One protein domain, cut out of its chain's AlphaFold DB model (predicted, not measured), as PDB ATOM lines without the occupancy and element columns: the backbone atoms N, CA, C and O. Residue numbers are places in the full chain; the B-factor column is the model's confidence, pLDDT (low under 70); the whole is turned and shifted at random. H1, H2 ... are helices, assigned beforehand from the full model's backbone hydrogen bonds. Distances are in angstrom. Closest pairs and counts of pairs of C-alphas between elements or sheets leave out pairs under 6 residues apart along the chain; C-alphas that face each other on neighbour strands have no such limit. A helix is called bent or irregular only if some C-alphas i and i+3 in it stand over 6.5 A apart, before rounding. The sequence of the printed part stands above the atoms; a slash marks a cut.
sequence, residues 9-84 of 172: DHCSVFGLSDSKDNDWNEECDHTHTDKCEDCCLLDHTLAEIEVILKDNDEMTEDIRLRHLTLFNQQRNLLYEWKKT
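AT A GLANCE: This is residues 9 to 84 of the 172 residues of the protein "Hypothetical protein" of Rotaria magnacalcarata (UniProt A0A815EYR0). A long helical hairpin, H2 and H3 side by side and running opposite ways, makes most of the length, and its two helices meet only along the half of H2 nearest their link. At the other end of the hairpin, where the helices stand farther from each other, lie the short helix H1 and a wide loop of residues 17 to 36 that leads from H1 to the beginning of H2. The printed part has 76 residues with three named helices, in the order H1, H2, H3, and no named strand; the class is all helix. The whole is loose, with a radius of gyration of the C-alphas of 16.4 A, and flat, spanning 50 by 28 by 15 A along its three main axes.

HOW THE PARTS SIT: The longest helix is H3, residues 61 to 83. It touches H2, residues 37 to 54, and the closest C-alphas of the two are those of Leu 68 and Leu 53, 6.6 A apart. H2 touches H3 with residues 46 to 54 alone. The two lines stand at a shallow tilt of 12 degrees and run opposite ways, a helical hairpin whose centres are 12.2 A apart. H1, residues 12 to 16, only just touches H3, with 3 pairs of C-alphas within 8 A. The closest C-alphas there are those of Gly 15 and Lys 83, 5.5 A apart, and Lys 83 is the one residue of H3 that takes part. H1 and H2 are apart, with no C-alpha of the one within 8 A of the other. In H1, H2 and H3 every O i to N i+4 pair is within hydrogen-bond range.

IN THESE COORDINATES: H3 begins with C-alpha 61 at (75.581, 31.068, -98.206) and ends with C-alpha 83 at (62.195, 29.675, -128.467), 33.1 A from first to last C-alpha. H2 measures 25.7 A from C-alpha 37 at (66.271, 45.211, -128.570) to C-alpha 54. H1, five residues, measures 5.8 A and begins with C-alpha 12 at (62.253, 29.409, -136.338). No helix is bent or irregular.

THE WHOLE: The two C-alphas farthest apart are those of Asp 29 and Glu 58, 50.7 A, while those of Asp 9 and Thr 84, the first and last printed, are 10.2 A apart. The printed part has no cut. The link from H1 to H2 is long, with 20 residues, and their C-alphas lie 14 to 24 A from the mean of all C-alphas. The link from H2 to H3 is short, with 6 residues. The mean pLDDT of the printed part is 85.7, and residue 24 and residues 83 to 84 are under 70.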
ATOM      1  N   ASP A   9      67.197  34.629-132.332       81.25
ATOM      2  CA  ASP A   9      66.045  34.399-131.451       81.25
ATOM      3  C   ASP A   9      64.688  34.510-132.155       81.25
ATOM      4  O   ASP A   9      63.659  34.227-131.552       81.25
ATOM      5  N   HIS A  10      64.648  35.005-133.391       84.38
ATOM      6  CA  HIS A  10      63.418  35.194-134.159       84.38
ATOM      7  C   HIS A  10      63.356  34.268-135.382       84.38
ATOM      8  O   HIS A  10      62.336  34.264-136.086       84.38
ATOM      9  N   CYS A  11      64.425  33.505-135.630       85.44
ATOM     10  CA  CYS A  11      64.494  32.508-136.681       85.44
ATOM     11  C   CYS A  11      63.944  31.183-136.160       85.44
ATOM     12  O   CYS A  11      64.481  30.626-135.210       85.44
ATOM     13  N   SER A  12      62.864  30.680-136.756       81.00
ATOM     14  CA  SER A  12      62.253  29.409-136.338       81.00
ATOM     15  C   SER A  12      63.179  28.225-136.604       81.00
ATOM     16  O   SER A  12      63.287  27.356-135.751       81.00
ATOM     17  N   VAL A  13      63.894  28.234-137.734       81.88
ATOM     18  CA  VAL A  13      64.842  27.168-138.099       81.88
ATOM     19  C   VAL A  13      65.982  27.113-137.081       81.88
ATOM     20  O   VAL A  13      66.231  26.082-136.471       81.88
ATOM     21  N   PHE A  14      66.631  28.246-136.804       83.38
ATOM     22  CA  PHE A  14      67.731  28.294-135.837       83.38
ATOM     23  C   PHE A  14      67.273  28.118-134.384       83.38
ATOM     24  O   PHE A  14      67.934  27.445-133.599       83.38
ATOM     25  N   GLY A  15      66.157  28.745-134.008       77.56
ATOM     26  CA  GLY A  15      65.657  28.765-132.636       77.56
ATOM     27  C   GLY A  15      65.085  27.429-132.162       77.56
ATOM     28  O   GLY A  15      65.051  27.197-130.953       77.56
ATOM     29  N   LEU A  16      64.651  26.570-133.092       76.06
ATOM     30  CA  LEU A  16      64.076  25.253-132.806       76.06
ATOM     31  C   LEU A  16      65.018  24.085-133.134       76.06
ATOM     32  O   LEU A  16      64.724  22.963-132.737       76.06
ATOM     33  N   SER A  17      66.141  24.335-133.815       78.31
ATOM     34  CA  SER A  17      67.097  23.287-134.180       78.31
ATOM     35  C   SER A  17      67.823  22.714-132.949       78.31
ATOM     36  O   SER A  17      68.341  23.465-132.114       78.31
ATOM     37  N   ASP A  18      67.892  21.383-132.830       76.00
ATOM     38  CA  ASP A  18      68.666  20.679-131.801       76.00
ATOM     39  C   ASP A  18      69.857  19.936-132.415       76.00
ATOM     40  O   ASP A  18      69.741  18.859-132.991       76.00
ATOM     41  N   SER A  19      71.055  20.471-132.181       78.50
ATOM     42  CA  SER A  19      72.327  19.853-132.583       78.50
ATOM     43  C   SER A  19      72.555  18.415-132.077       78.50
ATOM     44  O   SER A  19      73.469  17.740-132.554       78.50
ATOM     45  N   LYS A  20      71.792  17.957-131.078       77.31
ATOM     46  CA  LYS A  20      71.920  16.624-130.470       77.31
ATOM     47  C   LYS A  20      70.919  15.612-131.008       77.31
ATOM     48  O   LYS A  20      71.098  14.424-130.738       77.31
ATOM     49  N   ASP A  21      69.904  16.055-131.739       76.12
ATOM     50  CA  ASP A  21      68.905  15.182-132.334       76.12
ATOM     51  C   ASP A  21      68.889  15.379-133.851       76.12
ATOM     52  O   ASP A  21      68.546  16.440-134.360       76.12
ATOM     53  N   ASN A  22      69.282  14.337-134.585       77.12
ATOM     54  CA  ASN A  22      69.389  14.390-136.042       77.12
ATOM     55  C   ASN A  22      68.053  14.695-136.730       77.12
ATOM     56  O   ASN A  22      68.075  15.219-137.838       77.12
ATOM     57  N   ASP A  23      66.921  14.362-136.102       70.50
ATOM     58  CA  ASP A  23      65.598  14.655-136.659       70.50
ATOM     59  C   ASP A  23      65.237  16.145-136.534       70.50
ATOM     60  O   ASP A  23      64.399  16.627-137.291       70.50
ATOM     61  N   TRP A  24      65.881  16.873-135.613       68.62
ATOM     62  CA  TRP A  24      65.617  18.288-135.324       68.62
ATOM     63  C   TRP A  24      66.817  19.185-135.631       68.62
ATOM     64  O   TRP A  24      66.822  20.345-135.245       68.62
ATOM     65  N   ASN A  25      67.850  18.674-136.298       79.38
ATOM     66  CA  ASN A  25      69.044  19.445-136.622       79.38
ATOM     67  C   ASN A  25      68.916  20.069-138.018       79.38
ATOM     68  O   ASN A  25      69.402  19.517-139.007       79.38
ATOM     69  N   GLU A  26      68.240  21.215-138.088       78.06
ATOM     70  CA  GLU A  26      68.129  22.003-139.316       78.06
ATOM     71  C   GLU A  26      69.171  23.130-139.383       78.06
ATOM     72  O   GLU A  26      69.473  23.787-138.380       78.06
ATOM     73  N   GLU A  27      69.701  23.374-140.587       83.94
ATOM     74  CA  GLU A  27      70.665  24.441-140.876       83.94
ATOM     75  C   GLU A  27      70.014  25.586-141.664       83.94
ATOM     76  O   GLU A  27      69.251  25.377-142.606       83.94
ATOM     77  N   CYS A  28      70.355  26.823-141.299       86.88
ATOM     78  CA  CYS A  28      69.915  28.020-142.013       86.88
ATOM     79  C   CYS A  28      70.829  28.335-143.205       86.88
ATOM     80  O   CYS A  28      72.050  28.212-143.115       86.88
ATOM     81  N   ASP A  29      70.250  28.857-144.287       89.12
ATOM     82  CA  ASP A  29      70.966  29.375-145.464       89.12
ATOM     83  C   ASP A  29      71.369  30.864-145.344       89.12
ATOM     84  O   ASP A  29      71.941  31.447-146.268       89.12
ATOM     85  N   HIS A  30      71.088  31.483-144.197       88.50
ATOM     86  CA  HIS A  30      71.349  32.884-143.880       88.50
ATOM     87  C   HIS A  30      72.123  33.027-142.560       88.50
ATOM     88  O   HIS A  30      72.315  32.074-141.806       88.50
ATOM     89  N   THR A  31      72.589  34.245-142.274       88.69
ATOM     90  CA  THR A  31      73.387  34.550-141.078       88.69
ATOM     91  C   THR A  31      72.585  35.316-140.033       88.69
ATOM     92  O   THR A  31      71.860  36.252-140.370       88.69
ATOM     93  N   HIS A  32      72.805  34.997-138.758       87.94
ATOM     94  CA  HIS A  32      72.136  35.648-137.630       87.94
ATOM     95  C   HIS A  32      72.998  36.755-137.004       87.94
ATOM     96  O   HIS A  32      73.548  36.590-135.914       87.94
ATOM     97  N   THR A  33      73.199  37.858-137.725       89.25
ATOM     98  CA  THR A  33      74.076  38.960-137.283       89.25
ATOM     99  C   THR A  33      73.370  40.005-136.429       89.25
ATOM    100  O   THR A  33      74.034  40.741-135.696       89.25
ATOM    101  N   ASP A  34      72.045  40.080-136.525       89.56
ATOM    102  CA  ASP A  34      71.268  41.153-135.924       89.56
ATOM    103  C   ASP A  34      70.788  40.770-134.522       89.56
ATOM    104  O   ASP A  34      70.629  39.597-134.177       89.56
ATOM    105  N   LYS A  35      70.532  41.789-133.696       87.62
ATOM    106  CA  LYS A  35      69.999  41.630-132.340       87.62
ATOM    107  C   LYS A  35      68.657  42.331-132.213       87.62
ATOM    108  O   LYS A  35      68.483  43.439-132.710       87.62
ATOM    109  N   CYS A  36      67.726  41.702-131.505       88.88
ATOM    110  CA  CYS A  36      66.467  42.332-131.123       88.88
ATOM    111  C   CYS A  36      66.650  43.100-129.808       88.88
ATOM    112  O   CYS A  36      67.157  42.537-128.838       88.88
ATOM    113  N   GLU A  37      66.216  44.362-129.769       88.62
ATOM    114  CA  GLU A  37      66.271  45.211-128.570       88.62
ATOM    115  C   GLU A  37      65.460  44.620-127.408       88.62
ATOM    116  O   GLU A  37      65.984  44.519-126.303       88.62
ATOM    117  N   ASP A  38      64.241  44.137-127.663       84.44
ATOM    118  CA  ASP A  38      63.396  43.508-126.636       84.44
ATOM    119  C   ASP A  38      64.017  42.212-126.093       84.44
ATOM    120  O   ASP A  38      64.019  41.963-124.885       84.44
ATOM    121  N   CYS A  39      64.601  41.395-126.978       83.38
ATOM    122  CA  CYS A  39      65.338  40.196-126.579       83.38
ATOM    123  C   CYS A  39      66.546  40.554-125.712       83.38
ATOM    124  O   CYS A  39      66.777  39.917-124.688       83.38
ATOM    125  N   CYS A  40      67.283  41.598-126.097       86.50
ATOM    126  CA  CYS A  40      68.429  42.081-125.340       86.50
ATOM    127  C   CYS A  40      68.005  42.635-123.976       86.50
ATOM    128  O   CYS A  40      68.724  42.427-123.002       86.50
ATOM    129  N   LEU A  41      66.865  43.323-123.876       89.00
ATOM    130  CA  LEU A  41      66.368  43.861-122.611       89.00
ATOM    131  C   LEU A  41      66.134  42.748-121.587       89.00
ATOM    132  O   LEU A  41      66.573  42.872-120.444       89.00
ATOM    133  N   LEU A  42      65.513  41.644-122.010       87.25
ATOM    134  CA  LEU A  42      65.305  40.483-121.149       87.25
ATOM    135  C   LEU A  42      66.634  39.925-120.616       87.25
ATOM    136  O   LEU A  42      66.758  39.678-119.414       87.25
ATOM    137  N   ASP A  43      67.634  39.775-121.486       88.44
ATOM    138  CA  ASP A  43      68.952  39.259-121.106       88.44
ATOM    139  C   ASP A  43      69.640  40.168-120.076       88.44
ATOM    140  O   ASP A  43      70.193  39.682-119.086       88.44
ATOM    141  N   HIS A  44      69.566  41.491-120.271       90.56
ATOM    142  CA  HIS A  44      70.133  42.467-119.337       90.56
ATOM    143  C   HIS A  44      69.418  42.426-117.983       90.56
ATOM    144  O   HIS A  44      70.083  42.337-116.954       90.56
ATOM    145  N   THR A  45      68.082  42.410-117.965       92.06
ATOM    146  CA  THR A  45      67.308  42.330-116.716       92.06
ATOM    147  C   THR A  45      67.634  41.058-115.927       92.06
ATOM    148  O   THR A  45      67.797  41.100-114.710       92.06
ATOM    149  N   LEU A  46      67.777  39.913-116.603       93.06
ATOM    150  CA  LEU A  46      68.174  38.664-115.951       93.06
ATOM    151  C   LEU A  46      69.602  38.736-115.395       93.06
ATOM    152  O   LEU A  46      69.846  38.264-114.285       93.06
ATOM    153  N   ALA A  47      70.537  39.343-116.129       93.12
ATOM    154  CA  ALA A  47      71.905  39.533-115.652       93.12
ATOM    155  C   ALA A  47      71.960  40.428-114.402       93.12
ATOM    156  O   ALA A  47      72.675  40.109-113.454       93.12
ATOM    157  N   GLU A  48      71.168  41.503-114.361       95.19
ATOM    158  CA  GLU A  48      71.060  42.385-113.193       95.19
ATOM    159  C   GLU A  48      70.534  41.643-111.959       95.19
ATOM    160  O   GLU A  48      71.119  41.743-110.880       95.19
ATOM    161  N   ILE A  49      69.475  40.838-112.114       93.56
ATOM    162  CA  ILE A  49      68.940  40.014-111.018       93.56
ATOM    163  C   ILE A  49      70.001  39.024-110.518       93.56
ATOM    164  O   ILE A  49      70.149  38.837-109.310       93.56
ATOM    165  N   GLU A  50      70.760  38.403-111.424       94.12
ATOM    166  CA  GLU A  50      71.816  37.460-111.054       94.12
ATOM    167  C   GLU A  50      72.924  38.130-110.230       94.12
ATOM    168  O   GLU A  50      73.387  37.547-109.247       94.12
ATOM    169  N   VAL A  51      73.328  39.350-110.598       94.06
ATOM    170  CA  VAL A  51      74.309  40.147-109.841       94.06
ATOM    171  C   VAL A  51      73.772  40.474-108.451       94.06
ATOM    172  O   VAL A  51      74.443  40.190-107.463       94.06
ATOM    173  N   ILE A  52      72.531  40.960-108.351       91.75
ATOM    174  CA  ILE A  52      71.898  41.278-107.061       91.75
ATOM    175  C   ILE A  52      71.849  40.044-106.149       91.75
ATOM    176  O   ILE A  52      72.086  40.156-104.951       91.75
ATOM    177  N   LEU A  53      71.564  38.859-106.694       90.44
ATOM    178  CA  LEU A  53      71.544  37.616-105.917       90.44
ATOM    179  C   LEU A  53      72.941  37.148-105.483       90.44
ATOM    180  O   LEU A  53      73.054  36.456-104.473       90.44
ATOM    181  N   LYS A  54      73.994  37.474-106.240       89.44
ATOM    182  CA  LYS A  54      75.382  37.127-105.897       89.44
ATOM    183  C   LYS A  54      75.964  38.055-104.840       89.44
ATOM    184  O   LYS A  54      76.634  37.557-103.942       89.44
ATOM    185  N   ASP A  55      75.659  39.344-104.940       89.38
ATOM    186  CA  ASP A  55      76.265  40.402-104.126       89.38
ATOM    187  C   ASP A  55      75.461  40.699-102.844       89.38
ATOM    188  O   ASP A  55      75.757  41.641-102.110       89.38
ATOM    189  N   ASN A  56      74.412  39.916-102.562       82.81
ATOM    190  CA  ASN A  56      73.612  40.071-101.353       82.81
ATOM    191  C   ASN A  56      74.304  39.433-100.136       82.81
ATOM    192  O   ASN A  56      74.064  38.270 -99.803       82.81
ATOM    193  N   ASP A  57      75.118  40.237 -99.454       80.88
ATOM    194  CA  ASP A  57      75.844  39.861 -98.232       80.88
ATOM    195  C   ASP A  57      74.940  39.688 -96.992       80.88
ATOM    196  O   ASP A  57      75.386  39.171 -95.966       80.88
ATOM    197  N   GLU A  58      73.667  40.103 -97.048       86.88
ATOM    198  CA  GLU A  58      72.711  39.894 -95.947       86.88
ATOM    199  C   GLU A  58      72.222  38.437 -95.877       86.88
ATOM    200  O   GLU A  58      71.697  37.994 -94.851       86.88
ATOM    201  N   MET A  59      72.390  37.677 -96.962       86.88
ATOM    202  CA  MET A  59      71.976  36.284 -97.055       86.88
ATOM    203  C   MET A  59      73.080  35.328 -96.605       86.88
ATOM    204  O   MET A  59      74.250  35.475 -96.945       86.88
ATOM    205  N   THR A  60      72.692  34.262 -95.905       91.31
ATOM    206  CA  THR A  60      73.608  33.148 -95.660       91.31
ATOM    207  C   THR A  60      73.911  32.406 -96.965       91.31
ATOM    208  O   THR A  60      73.093  32.351 -97.889       91.31
ATOM    209  N   GLU A  61      75.090  31.791 -97.029       89.62
ATOM    210  CA  GLU A  61      75.581  31.068 -98.206       89.62
ATOM    211  C   GLU A  61      74.611  29.998 -98.736       89.62
ATOM    212  O   GLU A  61      74.441  29.847 -99.947       89.62
ATOM    213  N   ASP A  62      73.929  29.278 -97.845       91.44
ATOM    214  CA  ASP A  62      72.953  28.247 -98.205       91.44
ATOM    215  C   ASP A  62      71.685  28.830 -98.850       91.44
ATOM    216  O   ASP A  62      71.183  28.286 -99.841       91.44
ATOM    217  N   ILE A  63      71.192  29.966 -98.344       89.62
ATOM    218  CA  ILE A  63      70.033  30.661 -98.916       89.62
ATOM    219  C   ILE A  63      70.425  31.264-100.270       89.62
ATOM    220  O   ILE A  63      69.679  31.130-101.243       89.62
ATOM    221  N   ARG A  64      71.623  31.858-100.363       91.00
ATOM    222  CA  ARG A  64      72.166  32.426-101.603       91.00
ATOM    223  C   ARG A  64      72.271  31.371-102.703       91.00
ATOM    224  O   ARG A  64      71.768  31.580-103.808       91.00
ATOM    225  N   LEU A  65      72.832  30.201-102.389       91.06
ATOM    226  CA  LEU A  65      72.941  29.090-103.337       91.06
ATOM    227  C   LEU A  65      71.564  28.571-103.781       91.06
ATOM    228  O   LEU A  65      71.357  28.304-104.969       91.06
ATOM    229  N   ARG A  66      70.600  28.466-102.858       92.62
ATOM    230  CA  ARG A  66      69.226  28.056-103.188       92.62
ATOM    231  C   ARG A  66      68.556  29.049-104.137       92.62
ATOM    232  O   ARG A  66      67.976  28.621-105.134       92.62
ATOM    233  N   HIS A  67      68.637  30.349-103.857       91.44
ATOM    234  CA  HIS A  67      68.048  31.377-104.718       91.44
ATOM    235  C   HIS A  67      68.698  31.406-106.101       91.44
ATOM    236  O   HIS A  67      67.978  31.436-107.093       91.44
ATOM    237  N   LEU A  68      70.027  31.302-106.187       93.00
ATOM    238  CA  LEU A  68      70.725  31.213-107.473       93.00
ATOM    239  C   LEU A  68      70.319  29.967-108.263       93.00
ATOM    240  O   LEU A  68      70.157  30.034-109.478       93.00
ATOM    241  N   THR A  69      70.121  28.833-107.592       92.88
ATOM    242  CA  THR A  69      69.668  27.599-108.250       92.88
ATOM    243  C   THR A  69      68.265  27.771-108.830       92.88
ATOM    244  O   THR A  69      68.045  27.482-110.005       92.88
ATOM    245  N   LEU A  70      67.331  28.304-108.035       93.81
ATOM    246  CA  LEU A  70      65.961  28.573-108.476       93.81
ATOM    247  C   LEU A  70      65.914  29.606-109.601       93.81
ATOM    248  O   LEU A  70      65.216  29.402-110.590       93.81
ATOM    249  N   PHE A  71      66.683  30.688-109.482       94.50
ATOM    250  CA  PHE A  71      66.795  31.707-110.518       94.50
ATOM    251  C   PHE A  71      67.301  31.106-111.832       94.50
ATOM    252  O   PHE A  71      66.684  31.307-112.874       94.50
ATOM    253  N   ASN A  72      68.368  30.303-111.787       92.38
ATOM    254  CA  ASN A  72      68.896  29.633-112.973       92.38
ATOM    255  C   ASN A  72      67.891  28.661-113.595       92.38
ATOM    256  O   ASN A  72      67.752  28.631-114.815       92.38
ATOM    257  N   GLN A  73      67.157  27.907-112.775       92.06
ATOM    258  CA  GLN A  73      66.097  27.028-113.261       92.06
ATOM    259  C   GLN A  73      64.992  27.819-113.982       92.06
ATOM    260  O   GLN A  73      64.615  27.460-115.095       92.06
ATOM    261  N   GLN A  74      64.502  28.905-113.377       90.06
ATOM    262  CA  GLN A  74      63.457  29.750-113.966       90.06
ATOM    263  C   GLN A  74      63.934  30.452-115.239       90.06
ATOM    264  O   GLN A  74      63.209  30.511-116.228       90.06
ATOM    265  N   ARG A  75      65.178  30.933-115.239       91.75
ATOM    266  CA  ARG A  75      65.822  31.535-116.406       91.75
ATOM    267  C   ARG A  75      65.895  30.556-117.574       91.75
ATOM    268  O   ARG A  75      65.544  30.925-118.688       91.75
ATOM    269  N   ASN A  76      66.310  29.315-117.321       86.81
ATOM    270  CA  ASN A  76      66.362  28.284-118.357       86.81
ATOM    271  C   ASN A  76      64.975  28.024-118.942       86.81
ATOM    272  O   ASN A  76      64.828  28.047-120.157       86.81
ATOM    273  N   LEU A  77      63.954  27.857-118.092       84.31
ATOM    274  CA  LEU A  77      62.576  27.713-118.562       84.31
ATOM    275  C   LEU A  77      62.191  28.892-119.458       84.31
ATOM    276  O   LEU A  77      61.748  28.674-120.577       84.31
ATOM    277  N   LEU A  78      62.410  30.129-119.016       84.94
ATOM    278  CA  LEU A  78      62.048  31.317-119.786       84.94
ATOM    279  C   LEU A  78      62.685  31.350-121.186       84.94
ATOM    280  O   LEU A  78      62.003  31.697-122.148       84.94
ATOM    281  N   TYR A  79      63.952  30.950-121.321       81.94
ATOM    282  CA  TYR A  79      64.600  30.850-122.632       81.94
ATOM    283  C   TYR A  79      63.999  29.747-123.509       81.94
ATOM    284  O   TYR A  79      63.825  29.961-124.706       81.94
ATOM    285  N   GLU A  80      63.629  28.602-122.938       79.19
ATOM    286  CA  GLU A  80      62.926  27.546-123.680       79.19
ATOM    287  C   GLU A  80      61.536  28.016-124.151       79.19
ATOM    288  O   GLU A  80      61.153  27.812-125.305       79.19
ATOM    289  N   TRP A  81      60.807  28.747-123.304       74.75
ATOM    290  CA  TRP A  81      59.536  29.376-123.677       74.75
ATOM    291  C   TRP A  81      59.705  30.432-124.778       74.75
ATOM    292  O   TRP A  81      58.863  30.511-125.667       74.75
ATOM    293  N   LYS A  82      60.793  31.213-124.758       75.19
ATOM    294  CA  LYS A  82      61.104  32.220-125.789       75.19
ATOM    295  C   LYS A  82      61.320  31.589-127.168       75.19
ATOM    296  O   LYS A  82      60.896  32.161-128.169       75.19
ATOM    297  N   LYS A  83      61.963  30.420-127.220       69.38
ATOM    298  CA  LYS A  83      62.195  29.675-128.467       69.38
ATOM    299  C   LYS A  83      60.912  29.059-129.026       69.38
ATOM    300  O   LYS A  83      60.759  28.941-130.236       69.38
ATOM    301  N   THR A  84      59.981  28.666-128.159       67.88
ATOM    302  CA  THR A  84      58.818  27.870-128.566       67.88
ATOM    303  C   THR A  84      57.690  28.745-129.129       67.88
ATOM    304  O   THR A  84      56.955  29.398-128.388       67.88
TER     305      THR A  84